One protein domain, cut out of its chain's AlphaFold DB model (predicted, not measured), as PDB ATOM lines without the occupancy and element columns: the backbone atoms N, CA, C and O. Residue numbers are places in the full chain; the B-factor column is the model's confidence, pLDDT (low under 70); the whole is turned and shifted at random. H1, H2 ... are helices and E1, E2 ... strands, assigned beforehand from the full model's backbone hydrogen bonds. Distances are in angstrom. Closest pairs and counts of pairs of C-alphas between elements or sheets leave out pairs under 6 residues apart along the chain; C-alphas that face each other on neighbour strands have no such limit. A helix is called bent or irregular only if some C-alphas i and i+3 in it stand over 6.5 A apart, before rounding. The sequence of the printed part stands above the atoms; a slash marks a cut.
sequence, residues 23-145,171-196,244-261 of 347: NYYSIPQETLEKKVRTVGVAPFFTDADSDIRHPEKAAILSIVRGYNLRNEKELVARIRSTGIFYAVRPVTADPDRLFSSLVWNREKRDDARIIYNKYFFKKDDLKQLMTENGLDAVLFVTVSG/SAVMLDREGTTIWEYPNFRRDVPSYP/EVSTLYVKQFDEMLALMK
ATOM      1  N   ASN A  23      22.857   4.981   8.908       70.19
ATOM      2  CA  ASN A  23      24.069   5.785   8.799       70.19
ATOM      3  C   ASN A  23      25.184   5.025   8.068       70.19
ATOM      4  O   ASN A  23      25.781   4.100   8.616       70.19
ATOM      5  N   TYR A  24      25.458   5.437   6.832       84.25
ATOM      6  CA  TYR A  24      26.597   4.975   6.033       84.25
ATOM      7  C   TYR A  24      27.865   5.802   6.287       84.25
ATOM      8  O   TYR A  24      28.932   5.483   5.769       84.25
ATOM      9  N   TYR A  25      27.782   6.859   7.092       87.06
ATOM     10  CA  TYR A  25      28.940   7.656   7.460       87.06
ATOM     11  C   TYR A  25      29.683   7.035   8.640       87.06
ATOM     12  O   TYR A  25      29.102   6.467   9.566       87.06
ATOM     13  N   SER A  26      31.003   7.195   8.620       87.75
ATOM     14  CA  SER A  26      31.882   6.804   9.721       87.75
ATOM     15  C   SER A  26      31.802   7.750  10.919       87.75
ATOM     16  O   SER A  26      32.294   7.410  11.994       87.75
ATOM     17  N   ILE A  27      31.147   8.902  10.752       87.69
ATOM     18  CA  ILE A  27      30.903   9.906  11.790       87.69
ATOM     19  C   ILE A  27      29.393  10.137  11.996       87.69
ATOM     20  O   ILE A  27      28.601   9.893  11.080       87.69
ATOM     21  N   PRO A  28      28.963  10.616  13.181       87.31
ATOM     22  CA  PRO A  28      27.574  11.012  13.413       87.31
ATOM     23  C   PRO A  28      27.130  12.125  12.459       87.31
ATOM     24  O   PRO A  28      27.922  13.011  12.124       87.31
ATOM     25  N   GLN A  29      25.857  12.119  12.061       83.50
ATOM     26  CA  GLN A  29      25.329  13.080  11.092       83.50
ATOM     27  C   GLN A  29      25.436  14.531  11.590       83.50
ATOM     28  O   GLN A  29      25.775  15.427  10.824       83.50
ATOM     29  N   GLU A  30      25.245  14.768  12.887       85.12
ATOM     30  CA  GLU A  30      25.380  16.092  13.505       85.12
ATOM     31  C   GLU A  30      26.824  16.603  13.433       85.12
ATOM     32  O   GLU A  30      27.075  17.807  13.386       85.12
ATOM     33  N   THR A  31      27.790  15.679  13.447       87.31
ATOM     34  CA  THR A  31      29.209  16.005  13.278       87.31
ATOM     35  C   THR A  31      29.515  16.286  11.812       87.31
ATOM     36  O   THR A  31      30.230  17.243  11.524       87.31
ATOM     37  N   LEU A  32      28.941  15.501  10.894       87.69
ATOM     38  CA  LEU A  32      29.060  15.703   9.451       87.69
ATOM     39  C   LEU A  32      28.557  17.093   9.037       87.69
ATOM     40  O   LEU A  32      29.301  17.837   8.411       87.69
ATOM     41  N   GLU A  33      27.349  17.475   9.454       85.31
ATOM     42  CA  GLU A  33      26.735  18.771   9.126       85.31
ATOM     43  C   GLU A  33      27.575  19.964   9.608       85.31
ATOM     44  O   GLU A  33      27.728  20.974   8.918       85.31
ATOM     45  N   LYS A  34      28.155  19.840  10.807       88.25
ATOM     46  CA  LYS A  34      28.973  20.896  11.411       88.25
ATOM     47  C   LYS A  34      30.352  21.005  10.772       88.25
ATOM     48  O   LYS A  34      30.851  22.120  10.639       88.25
ATOM     49  N   LYS A  35      30.974  19.873  10.426       90.06
ATOM     50  CA  LYS A  35      32.368  19.823   9.963       90.06
ATOM     51  C   LYS A  35      32.525  19.888   8.449       90.06
ATOM     52  O   LYS A  35      33.534  20.405   7.993       90.06
ATOM     53  N   VAL A  36      31.569  19.370   7.677       93.31
ATOM     54  CA  VAL A  36      31.722  19.156   6.232       93.31
ATOM     55  C   VAL A  36      30.655  19.933   5.473       93.31
ATOM     56  O   VAL A  36      29.538  19.461   5.273       93.31
ATOM     57  N   ARG A  37      31.005  21.142   5.021       94.00
ATOM     58  CA  ARG A  37      30.121  21.972   4.188       94.00
ATOM     59  C   ARG A  37      30.531  21.920   2.726       94.00
ATOM     60  O   ARG A  37      29.673  21.791   1.852       94.00
ATOM     61  N   THR A  38      31.833  22.009   2.468       96.31
ATOM     62  CA  THR A  38      32.391  22.049   1.115       96.31
ATOM     63  C   THR A  38      33.175  20.784   0.802       96.31
ATOM     64  O   THR A  38      34.222  20.532   1.400       96.31
ATOM     65  N   VAL A  39      32.701  20.027  -0.187       97.69
ATOM     66  CA  VAL A  39      33.341  18.796  -0.662       97.69
ATOM     67  C   VAL A  39      34.005  19.027  -2.015       97.69
ATOM     68  O   VAL A  39      33.385  19.525  -2.960       97.69
ATOM     69  N   GLY A  40      35.278  18.654  -2.114       97.88
ATOM     70  CA  GLY A  40      35.980  18.530  -3.387       97.88
ATOM     71  C   GLY A  40      35.844  17.117  -3.937       97.88
ATOM     72  O   GLY A  40      35.908  16.162  -3.173       97.88
ATOM     73  N   VAL A  41      35.684  16.960  -5.244       98.25
ATOM     74  CA  VAL A  41      35.797  15.653  -5.910       98.25
ATOM     75  C   VAL A  41      37.094  15.653  -6.699       98.25
ATOM     76  O   VAL A  41      37.260  16.474  -7.602       98.25
ATOM     77  N   ALA A  42      38.020  14.778  -6.321       98.06
ATOM     78  CA  ALA A  42      39.279  14.614  -7.030       98.06
ATOM     79  C   ALA A  42      39.058  13.977  -8.414       98.06
ATOM     80  O   ALA A  42      38.078  13.244  -8.592       98.06
ATOM     81  N   PRO A  43      39.968  14.215  -9.378       97.88
ATOM     82  CA  PRO A  43      40.011  13.442 -10.614       97.88
ATOM     83  C   PRO A  43      40.065  11.944 -10.303       97.88
ATOM     84  O   PRO A  43      40.654  11.533  -9.299       97.88
ATOM     85  N   PHE A  44      39.445  11.115 -11.137       98.12
ATOM     86  CA  PHE A  44      39.359   9.688 -10.865       98.12
ATOM     87  C   PHE A  44      40.703   9.023 -11.120       98.12
ATOM     88  O   PHE A  44      41.254   9.051 -12.224       98.12
ATOM     89  N   PHE A  45      41.197   8.335 -10.104       98.25
ATOM     90  CA  PHE A  45      42.445   7.608 -10.189       98.25
ATOM     91  C   PHE A  45      42.262   6.286 -10.926       98.25
ATOM     92  O   PHE A  45      41.219   5.630 -10.849       98.25
ATOM     93  N   THR A  46      43.307   5.884 -11.642       98.06
ATOM     94  CA  THR A  46      43.442   4.535 -12.189       98.06
ATOM     95  C   THR A  46      44.701   3.930 -11.598       98.06
ATOM     96  O   THR A  46      45.804   4.355 -11.931       98.06
ATOM     97  N   ASP A  47      44.543   2.944 -10.721       97.69
ATOM     98  CA  ASP A  47      45.679   2.270 -10.104       97.69
ATOM     99  C   ASP A  47      46.307   1.287 -11.097       97.69
ATOM    100  O   ASP A  47      45.855   0.149 -11.261       97.69
ATOM    101  N   ALA A  48      47.358   1.735 -11.780       96.25
ATOM    102  CA  ALA A  48      48.082   0.930 -12.754       96.25
ATOM    103  C   ALA A  48      48.831  -0.253 -12.120       96.25
ATOM    104  O   ALA A  48      49.062  -1.248 -12.807       96.25
ATOM    105  N   ASP A  49      49.158  -0.192 -10.830       96.75
ATOM    106  CA  ASP A  49      49.938  -1.213 -10.120       96.75
ATOM    107  C   ASP A  49      49.053  -2.250  -9.420       96.75
ATOM    108  O   ASP A  49      49.540  -3.133  -8.709       96.75
ATOM    109  N   SER A  50      47.738  -2.128  -9.583       96.75
ATOM    110  CA  SER A  50      46.766  -3.107  -9.111       96.75
ATOM    111  C   SER A  50      46.791  -4.396  -9.944       96.75
ATOM    112  O   SER A  50      47.429  -4.485 -11.000       96.75
ATOM    113  N   ASP A  51      46.082  -5.419  -9.457       96.81
ATOM    114  CA  ASP A  51      46.044  -6.766 -10.036       96.81
ATOM    115  C   ASP A  51      45.188  -6.806 -11.316       96.81
ATOM    116  O   ASP A  51      44.092  -7.363 -11.342       96.81
ATOM    117  N   ILE A  52      45.666  -6.161 -12.382       97.56
ATOM    118  CA  ILE A  52      45.100  -6.208 -13.736       97.56
ATOM    119  C   ILE A  52      45.926  -7.208 -14.542       97.56
ATOM    120  O   ILE A  52      47.051  -6.903 -14.939       97.56
ATOM    121  N   ARG A  53      45.368  -8.393 -14.801       97.81
ATOM    122  CA  ARG A  53      46.071  -9.510 -15.463       97.81
ATOM    123  C   ARG A  53      45.839  -9.583 -16.971       97.81
ATOM    124  O   ARG A  53      46.265 -10.537 -17.612       97.81
ATOM    125  N   HIS A  54      45.141  -8.598 -17.530       98.19
ATOM    126  CA  HIS A  54      44.841  -8.553 -18.956       98.19
ATOM    127  C   HIS A  54      46.137  -8.503 -19.794       98.19
ATOM    128  O   HIS A  54      46.983  -7.654 -19.500       98.19
ATOM    129  N   PRO A  55      46.292  -9.322 -20.856       98.19
ATOM    130  CA  PRO A  55      47.501  -9.334 -21.688       98.19
ATOM    131  C   PRO A  55      47.852  -7.950 -22.251       98.19
ATOM    132  O   PRO A  55      48.994  -7.511 -22.210       98.19
ATOM    133  N   GLU A  56      46.836  -7.206 -22.689       98.25
ATOM    134  CA  GLU A  56      46.960  -5.826 -23.180       98.25
ATOM    135  C   GLU A  56      46.692  -4.775 -22.080       98.25
ATOM    136  O   GLU A  56      45.950  -3.811 -22.285       98.25
ATOM    137  N   LYS A  57      47.257  -4.960 -20.877       98.06
ATOM    138  CA  LYS A  57      47.027  -4.101 -19.693       98.06
ATOM    139  C   LYS A  57      47.124  -2.600 -19.990       98.06
ATOM    140  O   LYS A  57      46.264  -1.837 -19.557       98.06
ATOM    141  N   ALA A  58      48.141  -2.168 -20.739       98.25
ATOM    142  CA  ALA A  58      48.356  -0.753 -21.056       98.25
ATOM    143  C   ALA A  58      47.188  -0.136 -21.850       98.25
ATOM    144  O   ALA A  58      46.767   0.986 -21.557       98.25
ATOM    145  N   ALA A  59      46.618  -0.882 -22.801       98.38
ATOM    146  CA  ALA A  59      45.468  -0.431 -23.580       98.38
ATOM    147  C   ALA A  59      44.212  -0.313 -22.703       98.38
ATOM    148  O   ALA A  59      43.499   0.688 -22.777       98.38
ATOM    149  N   ILE A  60      43.987  -1.282 -21.807       98.38
ATOM    150  CA  ILE A  60      42.889  -1.231 -20.829       98.38
ATOM    151  C   ILE A  60      43.018  -0.000 -19.926       98.38
ATOM    152  O   ILE A  60      42.049   0.736 -19.756       98.38
ATOM    153  N   LEU A  61      44.215   0.273 -19.399       98.25
ATOM    154  CA  LEU A  61      44.470   1.456 -18.571       98.25
ATOM    155  C   LEU A  61      44.184   2.759 -19.328       98.25
ATOM    156  O   LEU A  61      43.570   3.666 -18.771       98.25
ATOM    157  N   SER A  62      44.583   2.849 -20.599       98.31
ATOM    158  CA  SER A  62      44.297   4.020 -21.434       98.31
ATOM    159  C   SER A  62      42.795   4.227 -21.648       98.31
ATOM    160  O   SER A  62      42.323   5.363 -21.583       98.31
ATOM    161  N   ILE A  63      42.040   3.148 -21.886       98.38
ATOM    162  CA  ILE A  63      40.577   3.202 -22.008       98.38
ATOM    163  C   ILE A  63      39.979   3.722 -20.700       98.38
ATOM    164  O   ILE A  63      39.253   4.714 -20.712       98.38
ATOM    165  N   VAL A  64      40.321   3.103 -19.566       98.12
ATOM    166  CA  VAL A  64      39.772   3.472 -18.252       98.12
ATOM    167  C   VAL A  64      40.052   4.940 -17.930       98.12
ATOM    168  O   VAL A  64      39.109   5.668 -17.633       98.12
ATOM    169  N   ARG A  65      41.297   5.411 -18.085       98.00
ATOM    170  CA  ARG A  65      41.660   6.826 -17.879       98.00
ATOM    171  C   ARG A  65      40.854   7.770 -18.772       98.00
ATOM    172  O   ARG A  65      40.351   8.788 -18.303       98.00
ATOM    173  N   GLY A  66      40.697   7.423 -20.050       97.44
ATOM    174  CA  GLY A  66      39.919   8.221 -20.995       97.44
ATOM    175  C   GLY A  66      38.450   8.354 -20.591       97.44
ATOM    176  O   GLY A  66      37.881   9.441 -20.695       97.44
ATOM    177  N   TYR A  67      37.833   7.276 -20.099       97.75
ATOM    178  CA  TYR A  67      36.451   7.320 -19.620       97.75
ATOM    179  C   TYR A  67      36.314   7.953 -18.234       97.75
ATOM    180  O   TYR A  67      35.328   8.648 -18.014       97.75
ATOM    181  N   ASN A  68      37.285   7.797 -17.336       97.25
ATOM    182  CA  ASN A  68      37.315   8.493 -16.048       97.25
ATOM    183  C   ASN A  68      37.139  10.007 -16.260       97.25
ATOM    184  O   ASN A  68      36.133  10.581 -15.842       97.25
ATOM    185  N   LEU A  69      38.023  10.609 -17.063       95.06
ATOM    186  CA  LEU A  69      38.014  12.047 -17.360       95.06
ATOM    187  C   LEU A  69      36.695  12.537 -17.980       95.06
ATOM    188  O   LEU A  69      36.265  13.666 -17.743       95.06
ATOM    189  N   ARG A  70      36.035  11.699 -18.789       94.69
ATOM    190  CA  ARG A  70      34.751  12.038 -19.428       94.69
ATOM    191  C   ARG A  70      33.584  12.031 -18.442       94.69
ATOM    192  O   ARG A  70      32.680  12.849 -18.584       94.69
ATOM    193  N   ASN A  71      33.599  11.126 -17.462       95.81
ATOM    194  CA  ASN A  71      32.460  10.876 -16.574       95.81
ATOM    195  C   ASN A  71      32.587  11.568 -15.199       95.81
ATOM    196  O   ASN A  71      31.594  11.685 -14.486       95.81
ATOM    197  N   GLU A  72      33.759  12.088 -14.825       94.12
ATOM    198  CA  GLU A  72      33.989  12.799 -13.550       94.12
ATOM    199  C   GLU A  72      32.996  13.941 -13.286       94.12
ATOM    200  O   GLU A  72      32.453  14.077 -12.185       94.12
ATOM    201  N   LYS A  73      32.722  14.762 -14.309       93.38
ATOM    202  CA  LYS A  73      31.814  15.916 -14.188       93.38
ATOM    203  C   LYS A  73      30.385  15.497 -13.858       93.38
ATOM    204  O   LYS A  73      29.692  16.230 -13.151       93.38
ATOM    205  N   GLU A  74      29.966  14.328 -14.340       95.00
ATOM    206  CA  GLU A  74      28.653  13.770 -14.034       95.00
ATOM    207  C   GLU A  74      28.544  13.458 -12.541       95.00
ATOM    208  O   GLU A  74      27.585  13.889 -11.903       95.00
ATOM    209  N   LEU A  75      29.540  12.781 -11.953       95.81
ATOM    210  CA  LEU A  75      29.512  12.470 -10.522       95.81
ATOM    211  C   LEU A  75      29.446  13.750  -9.681       95.81
ATOM    212  O   LEU A  75      28.629  13.845  -8.768       95.81
ATOM    213  N   VAL A  76      30.255  14.761 -10.014       95.75
ATOM    214  CA  VAL A  76      30.228  16.065  -9.329       95.75
ATOM    215  C   VAL A  76      28.832  16.681  -9.366       95.75
ATOM    216  O   VAL A  76      28.337  17.166  -8.346       95.75
ATOM    217  N   ALA A  77      28.194  16.681 -10.535       94.31
ATOM    218  CA  ALA A  77      26.878  17.271 -10.699       94.31
ATOM    219  C   ALA A  77      25.786  16.476  -9.973       94.31
ATOM    220  O   ALA A  77      24.924  17.083  -9.339       94.31
ATOM    221  N   ARG A  78      25.861  15.139  -9.989       93.94
ATOM    222  CA  ARG A  78      24.934  14.280  -9.244       93.94
ATOM    223  C   ARG A  78      25.091  14.427  -7.735       93.94
ATOM    224  O   ARG A  78      24.095  14.566  -7.039       93.94
ATOM    225  N   ILE A  79      26.317  14.477  -7.208       94.56
ATOM    226  CA  ILE A  79      26.533  14.740  -5.776       94.56
ATOM    227  C   ILE A  79      25.983  16.127  -5.425       94.56
ATOM    228  O   ILE A  79      25.296  16.277  -4.417       94.56
ATOM    229  N   ARG A  80      26.203  17.141  -6.270       93.25
ATOM    230  CA  ARG A  80      25.643  18.483  -6.057       93.25
ATOM    231  C   ARG A  80      24.112  18.483  -6.040       93.25
ATOM    232  O   ARG A  80      23.527  19.162  -5.200       93.25
ATOM    233  N   SER A  81      23.464  17.732  -6.932       90.44
ATOM    234  CA  SER A  81      21.999  17.685  -7.020       90.44
ATOM    235  C   SER A  81      21.344  17.018  -5.810       90.44
ATOM    236  O   SER A  81      20.186  17.310  -5.518       90.44
ATOM    237  N   THR A  82      22.082  16.198  -5.051       89.19
ATOM    238  CA  THR A  82      21.576  15.632  -3.791       89.19
ATOM    239  C   THR A  82      21.292  16.684  -2.716       89.19
ATOM    240  O   THR A  82      20.495  16.428  -1.816       89.19
ATOM    241  N   GLY A  83      21.960  17.846  -2.762       87.94
ATOM    242  CA  GLY A  83      21.869  18.867  -1.713       87.94
ATOM    243  C   GLY A  83      22.399  18.422  -0.340       87.94
ATOM    244  O   GLY A  83      22.120  19.087   0.656       87.94
ATOM    245  N   ILE A  84      23.139  17.306  -0.268       88.69
ATOM    246  CA  ILE A  84      23.725  16.802   0.986       88.69
ATOM    247  C   ILE A  84      24.811  17.753   1.491       88.69
ATOM    248  O   ILE A  84      24.922  17.975   2.689       88.69
ATOM    249  N   PHE A  85      25.594  18.344   0.593       92.31
ATOM    250  CA  PHE A  85      26.654  19.288   0.943       92.31
ATOM    251  C   PHE A  85      26.277  20.696   0.499       92.31
ATOM    252  O   PHE A  85      25.619  20.874  -0.527       92.31
ATOM    253  N   TYR A  86      26.732  21.702   1.245       92.31
ATOM    254  CA  TYR A  86      26.512  23.104   0.894       92.31
ATOM    255  C   TYR A  86      27.145  23.449  -0.461       92.31
ATOM    256  O   TYR A  86      26.532  24.126  -1.286       92.31
ATOM    257  N   ALA A  87      28.362  22.958  -0.702       95.25
ATOM    258  CA  ALA A  87      29.068  23.145  -1.961       95.25
ATOM    259  C   ALA A  87      29.810  21.872  -2.382       95.25
ATOM    260  O   ALA A  87      30.478  21.226  -1.577       95.25
ATOM    261  N   VAL A  88      29.724  21.547  -3.673       96.81
ATOM    262  CA  VAL A  88      30.439  20.427  -4.300       96.81
ATOM    263  C   VAL A  88      31.161  20.946  -5.532       96.81
ATOM    264  O   VAL A  88      30.521  21.480  -6.450       96.81
ATOM    265  N   ARG A  89      32.486  20.797  -5.565       96.31
ATOM    266  CA  ARG A  89      33.334  21.293  -6.659       96.31
ATOM    267  C   ARG A  89      34.348  20.251  -7.125       96.31
ATOM    268  O   ARG A  89      34.814  19.464  -6.305       96.31
ATOM    269  N   PRO A  90      34.701  20.238  -8.419       96.69
ATOM    270  CA  PRO A  90      35.816  19.431  -8.886       96.69
ATOM    271  C   PRO A  90      37.134  20.009  -8.357       96.69
ATOM    272  O   PRO A  90      37.271  21.228  -8.229       96.69
ATOM    273  N   VAL A  91      38.097  19.139  -8.069       96.94
ATOM    274  CA  VAL A  91      39.495  19.511  -7.830       96.94
ATOM    275  C   VAL A  91      40.236  19.383  -9.154       96.94
ATOM    276  O   VAL A  91      40.210  18.327  -9.780       96.94
ATOM    277  N   THR A  92      40.887  20.454  -9.596       93.75
ATOM    278  CA  THR A  92      41.633  20.452 -10.859       93.75
ATOM    279  C   THR A  92      43.074  20.041 -10.593       93.75
ATOM    280  O   THR A  92      43.849  20.825 -10.051       93.75
ATOM    281  N   ALA A  93      43.438  18.820 -10.975       94.75
ATOM    282  CA  ALA A  93      44.795  18.296 -10.855       94.75
ATOM    283  C   ALA A  93      45.055  17.226 -11.923       94.75
ATOM    284  O   ALA A  93      44.119  16.678 -12.504       94.75
ATOM    285  N   ASP A  94      46.327  16.914 -12.162       95.75
ATOM    286  CA  ASP A  94      46.698  15.739 -12.949       95.75
ATOM    287  C   ASP A  94      46.475  14.464 -12.106       95.75
ATOM    288  O   ASP A  94      47.036  14.373 -11.010       95.75
ATOM    289  N   PRO A  95      45.651  13.498 -12.561       96.50
ATOM    290  CA  PRO A  95      45.259  12.344 -11.754       96.50
ATOM    291  C   PRO A  95      46.442  11.444 -11.383       96.50
ATOM    292  O   PRO A  95      46.516  10.992 -10.243       96.50
ATOM    293  N   ASP A  96      47.376  11.197 -12.306       95.56
ATOM    294  CA  ASP A  96      48.504  10.288 -12.069       95.56
ATOM    295  C   ASP A  96      49.523  10.917 -11.091       95.56
ATOM    296  O   ASP A  96      49.998  10.259 -10.156       95.56
ATOM    297  N   ARG A  97      49.822  12.217 -11.233       96.38
ATOM    298  CA  ARG A  97      50.663  12.959 -10.276       96.38
ATOM    299  C   ARG A  97      50.014  13.069  -8.903       96.38
ATOM    300  O   ARG A  97      50.699  12.895  -7.902       96.38
ATOM    301  N   LEU A  98      48.711  13.347  -8.849       96.94
ATOM    302  CA  LEU A  98      47.992  13.463  -7.584       96.94
ATOM    303  C   LEU A  98      47.915  12.112  -6.859       96.94
ATOM    304  O   LEU A  98      48.095  12.054  -5.646       96.94
ATOM    305  N   PHE A  99      47.688  11.020  -7.592       97.00
ATOM    306  CA  PHE A  99      47.678   9.676  -7.020       97.00
ATOM    307  C   PHE A  99      49.047   9.303  -6.439       97.00
ATOM    308  O   PHE A  99      49.129   8.901  -5.281       97.00
ATOM    309  N   SER A 100      50.121   9.492  -7.211       96.00
ATOM    310  CA  SER A 100      51.487   9.155  -6.782       96.00
ATOM    311  C   SER A 100      52.014  10.034  -5.642       96.00
ATOM    312  O   SER A 100      52.812   9.565  -4.829       96.00
ATOM    313  N   SER A 101      51.570  11.290  -5.544       96.44
ATOM    314  CA  SER A 101      51.934  12.149  -4.417       96.44
ATOM    315  C   SER A 101      51.166  11.774  -3.154       96.44
ATOM    316  O   SER A 101      51.797  11.565  -2.120       96.44
ATOM    317  N   LEU A 102      49.838  11.627  -3.232       96.50
ATOM    318  CA  LEU A 102      48.979  11.451  -2.062       96.50
ATOM    319  C   LEU A 102      48.967  10.031  -1.505       96.50
ATOM    320  O   LEU A 102      48.922   9.856  -0.286       96.50
ATOM    321  N   VAL A 103      48.915   9.014  -2.363       97.19
ATOM    322  CA  VAL A 103      48.720   7.628  -1.930       97.19
ATOM    323  C   VAL A 103      50.067   7.046  -1.520       97.19
ATOM    324  O   VAL A 103      51.016   7.049  -2.295       97.19
ATOM    325  N   TRP A 104      50.165   6.543  -0.287       95.62
ATOM    326  CA  TRP A 104      51.397   5.907   0.207       95.62
ATOM    327  C   TRP A 104      51.280   4.396   0.353       95.62
ATOM    328  O   TRP A 104      52.300   3.714   0.386       95.62
ATOM    329  N   ASN A 105      50.059   3.869   0.463       96.06
ATOM    330  CA  ASN A 105      49.840   2.435   0.584       96.06
ATOM    331  C   ASN A 105      48.490   2.011   0.008       96.06
ATOM    332  O   ASN A 105      47.520   2.776  -0.017       96.06
ATOM    333  N   ARG A 106      48.445   0.744  -0.396       95.50
ATOM    334  CA  ARG A 106      47.266   0.028  -0.860       95.50
ATOM    335  C   ARG A 106      47.219  -1.332  -0.183       95.50
ATOM    336  O   ARG A 106      48.195  -2.074  -0.202       95.50
ATOM    337  N   GLU A 107      46.056  -1.689   0.335       95.25
ATOM    338  CA  GLU A 107      45.817  -2.979   0.974       95.25
ATOM    339  C   GLU A 107      44.650  -3.692   0.290       95.25
ATOM    340  O   GLU A 107      43.559  -3.133   0.168       95.25
ATOM    341  N   LYS A 108      44.867  -4.935  -0.149       94.12
ATOM    342  CA  LYS A 108      43.775  -5.810  -0.583       94.12
ATOM    343  C   LYS A 108      43.066  -6.330   0.665       94.12
ATOM    344  O   LYS A 108      43.696  -6.994   1.483       94.12
ATOM    345  N   ARG A 109      41.776  -6.042   0.796       92.12
ATOM    346  CA  ARG A 109      40.940  -6.469   1.924       92.12
ATOM    347  C   ARG A 109      39.848  -7.420   1.478       92.12
ATOM    348  O   ARG A 109      39.444  -7.391   0.316       92.12
ATOM    349  N   ASP A 110      39.394  -8.235   2.419       90.12
ATOM    350  CA  ASP A 110      38.216  -9.092   2.314       90.12
ATOM    351  C   ASP A 110      37.346  -8.837   3.547       90.12
ATOM    352  O   ASP A 110      37.567  -9.406   4.615       90.12
ATOM    353  N   ASP A 111      36.407  -7.905   3.403       86.06
ATOM    354  CA  ASP A 111      35.509  -7.487   4.473       86.06
ATOM    355  C   ASP A 111      34.090  -7.932   4.108       86.06
ATOM    356  O   ASP A 111      33.599  -7.642   3.019       86.06
ATOM    357  N   ALA A 112      33.422  -8.670   4.999       82.44
ATOM    358  CA  ALA A 112      32.071  -9.195   4.764       82.44
ATOM    359  C   ALA A 112      31.911  -9.938   3.412       82.44
ATOM    360  O   ALA A 112      30.881  -9.821   2.749       82.44
ATOM    361  N   ARG A 113      32.929 -10.722   3.005       82.38
ATOM    362  CA  ARG A 113      33.002 -11.466   1.723       82.38
ATOM    363  C   ARG A 113      33.109 -10.584   0.477       82.38
ATOM    364  O   ARG A 113      32.915 -11.051  -0.651       82.38
ATOM    365  N   ILE A 114      33.388  -9.302   0.657       85.88
ATOM    366  CA  ILE A 114      33.633  -8.363  -0.424       85.88
ATOM    367  C   ILE A 114      35.129  -8.084  -0.453       85.88
ATOM    368  O   ILE A 114      35.697  -7.446   0.432       85.88
ATOM    369  N   ILE A 115      35.753  -8.533  -1.535       90.06
ATOM    370  CA  ILE A 115      37.164  -8.285  -1.792       90.06
ATOM    371  C   ILE A 115      37.314  -6.963  -2.549       90.06
ATOM    372  O   ILE A 115      36.637  -6.755  -3.561       90.06
ATOM    373  N   TYR A 116      38.194  -6.077  -2.080       92.25
ATOM    374  CA  TYR A 116      38.445  -4.757  -2.672       92.25
ATOM    375  C   TYR A 116      39.843  -4.218  -2.310       92.25
ATOM    376  O   TYR A 116      40.535  -4.773  -1.457       92.25
ATOM    377  N   ASN A 117      40.270  -3.132  -2.964       94.56
ATOM    378  CA  ASN A 117      41.506  -2.420  -2.629       94.56
ATOM    379  C   ASN A 117      41.185  -1.189  -1.770       94.56
ATOM    380  O   ASN A 117      40.411  -0.327  -2.189       94.56
ATOM    381  N   LYS A 118      41.802  -1.091  -0.589       94.94
ATOM    382  CA  LYS A 118      41.747   0.080   0.290       94.94
ATOM    383  C   LYS A 118      42.995   0.936   0.101       94.94
ATOM    384  O   LYS A 118      44.108   0.414   0.101       94.94
ATOM    385  N   TYR A 119      42.806   2.246  -0.023       96.69
ATOM    386  CA  TYR A 119      43.883   3.210  -0.249       96.69
ATOM    387  C   TYR A 119      44.123   4.067   0.988       96.69
ATOM    388  O   TYR A 119      43.178   4.491   1.656       96.69
ATOM    389  N   PHE A 120      45.396   4.338   1.265       96.44
ATOM    390  CA  PHE A 120      45.829   5.177   2.373       96.44
ATOM    391  C   PHE A 120      46.573   6.401   1.851       96.44
ATOM    392  O   PHE A 120      47.434   6.306   0.975       96.44
ATOM    393  N   PHE A 121      46.242   7.554   2.428       97.06
ATOM    394  CA  PHE A 121      46.665   8.864   1.948       97.06
ATOM    395  C   PHE A 121      47.606   9.522   2.957       97.06
ATOM    396  O   PHE A 121      47.448   9.352   4.171       97.06
ATOM    397  N   LYS A 122      48.609  10.246   2.461       96.94
ATOM    398  CA  LYS A 122      49.536  11.028   3.278       96.94
ATOM    399  C   LYS A 122      48.791  12.236   3.825       96.94
ATOM    400  O   LYS A 122      48.210  13.014   3.070       96.94
ATOM    401  N   LYS A 123      48.787  12.378   5.150       96.06
ATOM    402  CA  LYS A 123      47.996  13.407   5.839       96.06
ATOM    403  C   LYS A 123      48.442  14.823   5.485       96.06
ATOM    404  O   LYS A 123      47.589  15.681   5.285       96.06
ATOM    405  N   ASP A 124      49.747  15.050   5.382       96.62
ATOM    406  CA  ASP A 124      50.292  16.382   5.109       96.62
ATOM    407  C   ASP A 124      49.947  16.848   3.688       96.62
ATOM    408  O   ASP A 124      49.399  17.939   3.520       96.62
ATOM    409  N   ASP A 125      50.134  15.981   2.688       96.31
ATOM    410  CA  ASP A 125      49.800  16.283   1.289       96.31
ATOM    411  C   ASP A 125      48.281  16.447   1.087       96.31
ATOM    412  O   ASP A 125      47.827  17.336   0.364       96.31
ATOM    413  N   LEU A 126      47.469  15.635   1.778       97.06
ATOM    414  CA  LEU A 126      46.011  15.779   1.800       97.06
ATOM    415  C   LEU A 126      45.592  17.136   2.376       97.06
ATOM    416  O   LEU A 126      44.756  17.834   1.797       97.06
ATOM    417  N   LYS A 127      46.176  17.521   3.513       96.88
ATOM    418  CA  LYS A 127      45.889  18.796   4.168       96.88
ATOM    419  C   LYS A 127      46.259  19.965   3.262       96.88
ATOM    420  O   LYS A 127      45.463  20.895   3.141       96.88
ATOM    421  N   GLN A 128      47.412  19.896   2.597       96.44
ATOM    422  CA  GLN A 128      47.832  20.895   1.618       96.44
ATOM    423  C   GLN A 128      46.821  21.012   0.470       96.44
ATOM    424  O   GLN A 128      46.308  22.107   0.235       96.44
ATOM    425  N   LEU A 129      46.453  19.891  -0.165       96.81
ATOM    426  CA  LEU A 129      45.458  19.865  -1.243       96.81
ATOM    427  C   LEU A 129      44.143  20.532  -0.818       96.81
ATOM    428  O   LEU A 129      43.552  21.319  -1.562       96.81
ATOM    429  N   MET A 130      43.672  20.220   0.389       96.62
ATOM    430  CA  MET A 130      42.426  20.763   0.915       96.62
ATOM    431  C   MET A 130      42.530  22.249   1.247       96.62
ATOM    432  O   MET A 130      41.579  22.981   0.986       96.62
ATOM    433  N   THR A 131      43.653  22.717   1.790       96.56
ATOM    434  CA  THR A 131      43.876  24.142   2.064       96.56
ATOM    435  C   THR A 131      43.940  24.955   0.774       96.56
ATOM    436  O   THR A 131      43.238  25.959   0.672       96.56
ATOM    437  N   GLU A 132      44.697  24.502  -0.228       96.25
ATOM    438  CA  GLU A 132      44.822  25.172  -1.533       96.25
ATOM    439  C   GLU A 132      43.474  25.313  -2.244       96.25
ATOM    440  O   GLU A 132      43.188  26.330  -2.875       96.25
ATOM    441  N   ASN A 133      42.612  24.307  -2.094       96.69
ATOM    442  CA  ASN A 133      41.289  24.303  -2.699       96.69
ATOM    443  C   ASN A 133      40.195  24.829  -1.757       96.69
ATOM    444  O   ASN A 133      39.049  24.903  -2.183       96.69
ATOM    445  N   GLY A 134      40.489  25.190  -0.502       96.06
ATOM    446  CA  GLY A 134      39.512  25.642   0.500       96.06
ATOM    447  C   GLY A 134      38.431  24.608   0.860       96.06
ATOM    448  O   GLY A 134      37.259  24.961   0.989       96.06
ATOM    449  N   LEU A 135      38.779  23.326   0.929       97.25
ATOM    450  CA  LEU A 135      37.852  22.205   1.130       97.25
ATOM    451  C   LEU A 135      37.743  21.796   2.600       97.25
ATOM    452  O   LEU A 135      38.739  21.823   3.328       97.25
ATOM    453  N   ASP A 136      36.555  21.348   3.009       97.06
ATOM    454  CA  ASP A 136      36.332  20.714   4.318       97.06
ATOM    455  C   ASP A 136      36.494  19.194   4.247       97.06
ATOM    456  O   ASP A 136      36.927  18.571   5.212       97.06
ATOM    457  N   ALA A 137      36.176  18.609   3.090       97.81
ATOM    458  CA  ALA A 137      36.444  17.214   2.769       97.81
ATOM    459  C   ALA A 137      36.764  17.045   1.281       97.81
ATOM    460  O   ALA A 137      36.402  17.883   0.448       97.81
ATOM    461  N   VAL A 138      37.412  15.938   0.936       98.19
ATOM    462  CA  VAL A 138      37.669  15.546  -0.453       98.19
ATOM    463  C   VAL A 138      37.262  14.094  -0.681       98.19
ATOM    464  O   VAL A 138      37.508  13.228   0.156       98.19
ATOM    465  N   LEU A 139      36.601  13.846  -1.808       98.44
ATOM    466  CA  LEU A 139      36.217  12.533  -2.301       98.44
ATOM    467  C   LEU A 139      37.240  12.067  -3.335       98.44
ATOM    468  O   LEU A 139      37.401  12.701  -4.379       98.44
ATOM    469  N   PHE A 140      37.874  10.933  -3.063       98.31
ATOM    470  CA  PHE A 140      38.716  10.215  -4.010       98.31
ATOM    471  C   PHE A 140      37.958   9.017  -4.562       98.31
ATOM    472  O   PHE A 140      37.353   8.267  -3.798       98.31
ATOM    473  N   VAL A 141      38.022   8.823  -5.875       98.06
ATOM    474  CA  VAL A 141      37.477   7.653  -6.572       98.06
ATOM    475  C   VAL A 141      38.629   6.976  -7.297       98.06
ATOM    476  O   VAL A 141      39.377   7.638  -8.011       98.06
ATOM    477  N   THR A 142      38.790   5.669  -7.103       97.88
ATOM    478  CA  THR A 142      39.881   4.890  -7.701       97.88
ATOM    479  C   THR A 142      39.339   3.653  -8.397       97.88
ATOM    480  O   THR A 142      38.687   2.812  -7.770       97.88
ATOM    481  N   VAL A 143      39.656   3.522  -9.685       97.94
ATOM    482  CA  VAL A 143      39.448   2.298 -10.462       97.94
ATOM    483  C   VAL A 143      40.703   1.438 -10.374       97.94
ATOM    484  O   VAL A 143      41.812   1.915 -10.608       97.94
ATOM    485  N   SER A 144      40.535   0.163 -10.035       97.38
ATOM    486  CA  SER A 144      41.648  -0.772  -9.850       97.38
ATOM    487  C   SER A 144      41.295  -2.192 -10.274       97.38
ATOM    488  O   SER A 144      40.125  -2.569 -10.302       97.38
ATOM    489  N   GLY A 145      42.313  -2.971 -10.619       97.06
ATOM    490  CA  GLY A 145      42.225  -4.395 -10.891       97.06
ATOM    491  C   GLY A 145      42.145  -5.230  -9.624       97.06
ATOM    492  O   GLY A 145      42.786  -4.934  -8.609       97.06
ATOM    493  N   SER A 171      36.443   1.887  -6.168       95.19
ATOM    494  CA  SER A 171      36.380   2.254  -4.751       95.19
ATOM    495  C   SER A 171      36.308   3.767  -4.608       95.19
ATOM    496  O   SER A 171      36.803   4.497  -5.471       95.19
ATOM    497  N   ALA A 172      35.707   4.248  -3.528       96.62
ATOM    498  CA  ALA A 172      35.705   5.662  -3.208       96.62
ATOM    499  C   ALA A 172      35.856   5.896  -1.706       96.62
ATOM    500  O   ALA A 172      35.412   5.099  -0.884       96.62
ATOM    501  N   VAL A 173      36.491   7.004  -1.342       96.56
ATOM    502  CA  VAL A 173      36.673   7.403   0.052       96.56
ATOM    503  C   VAL A 173      36.597   8.916   0.176       96.56
ATOM    504  O   VAL A 173      37.191   9.650  -0.610       96.56
ATOM    505  N   MET A 174      35.845   9.379   1.165       97.44
ATOM    506  CA  MET A 174      35.749  10.780   1.542       97.44
ATOM    507  C   MET A 174      36.543  11.004   2.823       97.44
ATOM    508  O   MET A 174      36.272  10.353   3.836       97.44
ATOM    509  N   LEU A 175      37.508  11.920   2.778       97.25
ATOM    510  CA  LEU A 175      38.396  12.242   3.894       97.25
ATOM    511  C   LEU A 175      38.211  13.695   4.340       97.25
ATOM    512  O   LEU A 175      38.017  14.570   3.494       97.25
ATOM    513  N   ASP A 176      38.277  13.940   5.650       95.88
ATOM    514  CA  ASP A 176      38.390  15.292   6.212       95.88
ATOM    515  C   ASP A 176      39.845  15.797   6.197       95.88
ATOM    516  O   ASP A 176      40.769  15.106   5.757       95.88
ATOM    517  N   ARG A 177      40.051  17.024   6.690       92.12
ATOM    518  CA  ARG A 177      41.361  17.692   6.714       92.12
ATOM    519  C   ARG A 177      42.374  16.994   7.622       92.12
ATOM    520  O   ARG A 177      43.579  17.160   7.446       92.12
ATOM    521  N   GLU A 178      41.898  16.215   8.584       92.44
ATOM    522  CA  GLU A 178      42.708  15.435   9.513       92.44
ATOM    523  C   GLU A 178      43.055  14.037   8.956       92.44
ATOM    524  O   GLU A 178      43.830  13.287   9.567       92.44
ATOM    525  N   GLY A 179      42.518  13.689   7.780       93.44
ATOM    526  CA  GLY A 179      42.654  12.375   7.156       93.44
ATOM    527  C   GLY A 179      41.716  11.323   7.748       93.44
ATOM    528  O   GLY A 179      41.942  10.126   7.571       93.44
ATOM    529  N   THR A 180      40.676  11.744   8.465       94.38
ATOM    530  CA  THR A 180      39.627  10.866   8.979       94.38
ATOM    531  C   THR A 180      38.697  10.472   7.844       94.38
ATOM    532  O   THR A 180      38.181  11.321   7.115       94.38
ATOM    533  N   THR A 181      38.423   9.176   7.715       94.31
ATOM    534  CA  THR A 181      37.405   8.689   6.784       94.31
ATOM    535  C   THR A 181      36.014   9.089   7.257       94.31
ATOM    536  O   THR A 181      35.550   8.635   8.299       94.31
ATOM    537  N   ILE A 182      35.340   9.916   6.461       94.19
ATOM    538  CA  ILE A 182      33.957  10.350   6.667       94.19
ATOM    539  C   ILE A 182      32.985   9.334   6.063       94.19
ATOM    540  O   ILE A 182      31.978   8.987   6.678       94.19
ATOM    541  N   TRP A 183      33.291   8.858   4.858       94.00
ATOM    542  CA  TRP A 183      32.458   7.950   4.075       94.00
ATOM    543  C   TRP A 183      33.353   7.097   3.175       94.00
ATOM    544  O   TRP A 183      34.398   7.566   2.724       94.00
ATOM    545  N   GLU A 184      32.964   5.854   2.918       93.06
ATOM    546  CA  GLU A 184      33.695   4.937   2.041       93.06
ATOM    547  C   GLU A 184      32.730   4.085   1.212       93.06
ATOM    548  O   GLU A 184      31.593   3.829   1.619       93.06
ATOM    549  N   TYR A 185      33.210   3.664   0.045       92.12
ATOM    550  CA  TYR A 185      32.546   2.764  -0.883       92.12
ATOM    551  C   TYR A 185      33.554   1.746  -1.436       92.12
ATOM    552  O   TYR A 185      34.580   2.157  -1.989       92.12
ATOM    553  N   PRO A 186      33.275   0.435  -1.359       89.00
ATOM    554  CA  PRO A 186      32.161  -0.198  -0.635       89.00
ATOM    555  C   PRO A 186      32.112   0.137   0.865       89.00
ATOM    556  O   PRO A 186      33.122   0.501   1.463       89.00
ATOM    557  N   ASN A 187      30.922   0.010   1.460       81.75
ATOM    558  CA  ASN A 187      30.682   0.239   2.883       81.75
ATOM    559  C   ASN A 187      30.212  -1.054   3.562       81.75
ATOM    560  O   ASN A 187      29.165  -1.589   3.202       81.75
ATOM    561  N   PHE A 188      30.957  -1.528   4.560       75.31
ATOM    562  CA  PHE A 188      30.714  -2.820   5.229       75.31
ATOM    563  C   PHE A 188      29.931  -2.702   6.530       75.31
ATOM    564  O   PHE A 188      29.751  -3.685   7.243       75.31
ATOM    565  N   ARG A 189      29.442  -1.504   6.870       70.56
ATOM    566  CA  ARG A 189      28.647  -1.300   8.092       70.56
ATOM    567  C   ARG A 189      27.261  -1.949   8.010       70.56
ATOM    568  O   ARG A 189      26.488  -1.862   8.962       70.56
ATOM    569  N   ARG A 190      26.936  -2.586   6.882       67.12
ATOM    570  CA  ARG A 190      25.738  -3.394   6.673       67.12
ATOM    571  C   ARG A 190      26.086  -4.674   5.935       67.12
ATOM    572  O   ARG A 190      26.978  -4.674   5.093       67.12
ATOM    573  N   ASP A 191      25.296  -5.709   6.200       59.66
ATOM    574  CA  ASP A 191      25.198  -6.892   5.349       59.66
ATOM    575  C   ASP A 191      24.581  -6.465   4.008       59.66
ATOM    576  O   ASP A 191      23.364  -6.488   3.810       59.66
ATOM    577  N   VAL A 192      25.416  -5.964   3.098       58.78
ATOM    578  CA  VAL A 192      25.019  -5.759   1.707       58.78
ATOM    579  C   VAL A 192      25.351  -7.058   0.976       58.78
ATOM    580  O   VAL A 192      26.528  -7.395   0.859       58.78
ATOM    581  N   PRO A 193      24.350  -7.804   0.476       53.88
ATOM    582  CA  PRO A 193      24.572  -9.139  -0.076       53.88
ATOM    583  C   PRO A 193      25.439  -9.154  -1.346       53.88
ATOM    584  O   PRO A 193      25.915 -10.217  -1.739       53.88
ATOM    585  N   SER A 194      25.675  -8.009  -1.995       59.28
ATOM    586  CA  SER A 194      26.602  -7.930  -3.124       59.28
ATOM    587  C   SER A 194      27.148  -6.521  -3.352       59.28
ATOM    588  O   SER A 194      26.374  -5.575  -3.477       59.28
ATOM    589  N   TYR A 195      28.468  -6.410  -3.505       72.31
ATOM    590  CA  TYR A 195      29.142  -5.250  -4.089       72.31
ATOM    591  C   TYR A 195      29.291  -5.466  -5.603       72.31
ATOM    592  O   TYR A 195      29.959  -6.424  -6.020       72.31
ATOM    593  N   PRO A 196      28.653  -4.643  -6.448       74.94
ATOM    594  CA  PRO A 196      28.678  -4.862  -7.878       74.94
ATOM    595  C   PRO A 196      30.011  -4.424  -8.453       74.94
ATOM    596  O   PRO A 196      30.493  -3.303  -8.282       74.94
ATOM    597  N   GLU A 244      26.733  12.632 -23.065       92.25
ATOM    598  CA  GLU A 244      26.330  11.277 -22.693       92.25
ATOM    599  C   GLU A 244      27.356  10.623 -21.753       92.25
ATOM    600  O   GLU A 244      28.569  10.840 -21.862       92.25
ATOM    601  N   VAL A 245      26.857   9.813 -20.822       93.94
ATOM    602  CA  VAL A 245      27.632   9.211 -19.733       93.94
ATOM    603  C   VAL A 245      27.638   7.709 -19.924       93.94
ATOM    604  O   VAL A 245      26.630   7.123 -20.298       93.94
ATOM    605  N   SER A 246      28.767   7.064 -19.661       96.56
ATOM    606  CA  SER A 246      28.861   5.610 -19.753       96.56
ATOM    607  C   SER A 246      27.938   4.929 -18.735       96.56
ATOM    608  O   SER A 246      28.013   5.196 -17.535       96.56
ATOM    609  N   THR A 247      27.128   3.983 -19.206       95.44
ATOM    610  CA  THR A 247      26.172   3.204 -18.393       95.44
ATOM    611  C   THR A 247      26.843   2.461 -17.229       95.44
ATOM    612  O   THR A 247      26.271   2.322 -16.147       95.44
ATOM    613  N   LEU A 248      28.101   2.027 -17.404       95.31
ATOM    614  CA  LEU A 248      28.897   1.409 -16.335       95.31
ATOM    615  C   LEU A 248      29.155   2.379 -15.175       95.31
ATOM    616  O   LEU A 248      29.120   1.974 -14.013       95.31
ATOM    617  N   TYR A 249      29.417   3.651 -15.485       96.31
ATOM    618  CA  TYR A 249      29.668   4.682 -14.480       96.31
ATOM    619  C   TYR A 249      28.381   5.107 -13.800       96.31
ATOM    620  O   TYR A 249      28.369   5.220 -12.581       96.31
ATOM    621  N   VAL A 250      27.298   5.289 -14.556       94.50
ATOM    622  CA  VAL A 250      25.996   5.661 -13.989       94.50
ATOM    623  C   VAL A 250      25.554   4.664 -12.929       94.50
ATOM    624  O   VAL A 250      25.231   5.082 -11.820       94.50
ATOM    625  N   LYS A 251      25.655   3.360 -13.210       93.19
ATOM    626  CA  LYS A 251      25.336   2.326 -12.220       93.19
ATOM    627  C   LYS A 251      26.145   2.497 -10.928       93.19
ATOM    628  O   LYS A 251      25.578   2.470  -9.842       93.19
ATOM    629  N   GLN A 252      27.460   2.702 -11.038       94.25
ATOM    630  CA  GLN A 252      28.313   2.917  -9.865       94.25
ATOM    631  C   GLN A 252      27.973   4.222  -9.136       94.25
ATOM    632  O   GLN A 252      27.949   4.255  -7.909       94.25
ATOM    633  N   PHE A 253      27.684   5.297  -9.870       94.75
ATOM    634  CA  PHE A 253      27.320   6.583  -9.286       94.75
ATOM    635  C   PHE A 253      26.003   6.494  -8.524       94.75
ATOM    636  O   PHE A 253      25.925   7.001  -7.409       94.75
ATOM    637  N   ASP A 254      24.994   5.823  -9.072       92.56
ATOM    638  CA  ASP A 254      23.699   5.663  -8.411       92.56
ATOM    639  C   ASP A 254      23.828   4.898  -7.094       92.56
ATOM    640  O   ASP A 254      23.202   5.266  -6.098       92.56
ATOM    641  N   GLU A 255      24.701   3.896  -7.049       90.75
ATOM    642  CA  GLU A 255      24.997   3.162  -5.823       90.75
ATOM    643  C   GLU A 255      25.765   3.996  -4.798       90.75
ATOM    644  O   GLU A 255      25.369   4.048  -3.630       90.75
ATOM    645  N   MET A 256      26.808   4.717  -5.221       92.44
ATOM    646  CA  MET A 256      27.517   5.650  -4.340       92.44
ATOM    647  C   MET A 256      26.554   6.690  -3.755       92.44
ATOM    648  O   MET A 256      26.542   6.917  -2.547       92.44
ATOM    649  N   LEU A 257      25.701   7.291  -4.588       91.69
ATOM    650  CA  LEU A 257      24.733   8.304  -4.169       91.69
ATOM    651  C   LEU A 257      23.664   7.722  -3.246       91.69
ATOM    652  O   LEU A 257      23.283   8.376  -2.277       91.69
ATOM    653  N   ALA A 258      23.192   6.499  -3.503       88.94
ATOM    654  CA  ALA A 258      22.260   5.809  -2.616       88.94
ATOM    655  C   ALA A 258      22.847   5.630  -1.208       88.94
ATOM    656  O   ALA A 258      22.129   5.817  -0.225       88.94
ATOM    657  N   LEU A 259      24.149   5.344  -1.115       88.12
ATOM    658  CA  LEU A 259      24.885   5.201   0.143       88.12
ATOM    659  C   LEU A 259      25.329   6.538   0.756       88.12
ATOM    660  O   LEU A 259      25.743   6.562   1.910       88.12
ATOM    661  N   MET A 260      25.260   7.652   0.027       89.12
ATOM    662  CA  MET A 260      25.503   8.994   0.577       89.12
ATOM    663  C   MET A 260      24.242   9.630   1.177       89.12
ATOM    664  O   MET A 260      24.344  10.593   1.929       89.12
ATOM    665  N   LYS A 261      23.041   9.119   0.878       83.88
ATOM    666  CA  LYS A 261      21.792   9.702   1.390       83.88
ATOM    667  C   LYS A 261      21.765   9.718   2.922       83.88
ATOM    668  O   LYS A 261      21.892   8.686   3.577       83.88
TER     669      LYS A 261
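AT A GLANCE: This is residues 23 to 145, 171 to 196 and 244 to 261 of the 347 residues of a protein of Geomonas paludis (UniProt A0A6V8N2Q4). A twisted sheet of six strands, E1 E2 E3 E6 E7 E8, runs through the core, with the bent helix H2 over one face and H4 over the opposite face. A second sheet, the bent hairpin E4 and E5, crosses part of the large sheet as a loose sandwich, while H1, H3 and H5 only graze the large sheet. Look for 167 printed residues with five named helices and eight named strands, in the order H1 E1 E2 H2 E3 H3 E4 E5 H4 E6 E7 E8 H5; the class is mixed. The large sheet is branched, with parallel and antiparallel pairs. The whole is compact, with a radius of gyration of the C-alphas of 15.4 A and spans of 49 by 38 by 34 A.

HOW THE PARTS SIT: Start at H1, residues 29 to 35, which grazes the branched sheet with residues 31 to 35. Beside E1, residues 38 to 41, find parallel E3, residues 87 to 90, on one side, N 39 and O 87 2.9 A apart, and parallel E6, residues 137 to 145, on the other, N 139 and O 40 2.8 A apart. E6 also pairs with parallel E2, residues 45 to 47 (N 47 and O 143, 2.9 A), and antiparallel E7, residues 171 to 176 (N 142 and O 171, 2.8 A). E7 forms a hairpin with E8, residues 181 to 185, N 172 and O 185 being 2.8 A apart. H2, residues 57 to 81, was assigned as one helix by its hydrogen bonds but is bent, C-alphas 70 and 73 being 7.1 A apart. Its arms lie on the same face: H2a, residues 57 to 70, over E2 at a height over the sheet of 8.9 A, and H2b, residues 73 to 81, at 8.5 A. H3, residues 95 to 102, grazes the sheet with residues 95 to 100. E4, residues 103 to 111, and E5, residues 114 to 121, form a hairpin, N 107 and O 118 2.9 A apart; it makes the sandwich, two sheets face to face, strands at 62 degrees. H4, residues 123 to 133, is on the opposite face from H2a, at a height of 9.2 A. H5, residues 247 to 260, grazes the sheet with residues 252 to 260. In H1, H2a, H2b, H3, H4 and H5 every O i to N i+4 pair is within hydrogen-bond range.

IN THESE COORDINATES: Find C-alpha 29, where H1 begins, at (25.329, 13.080, 11.092). H2a is 20.3 A long, E4 21.1 A, E5 21.7 A and E6 26.2 A. H5 runs 19.8 A to C-alpha 260 at (25.503, 8.994, 0.577).

THE WHOLE: The C-alphas farthest apart, of Glu 30 and Pro 55, are 48.7 A apart. Residues 146 to 170 and 197 to 243 are not printed, with C-alpha gaps of 10.8 A and 22.0 A. Of the links printed whole, none is long. Residues 190 to 194 have pLDDT under 70.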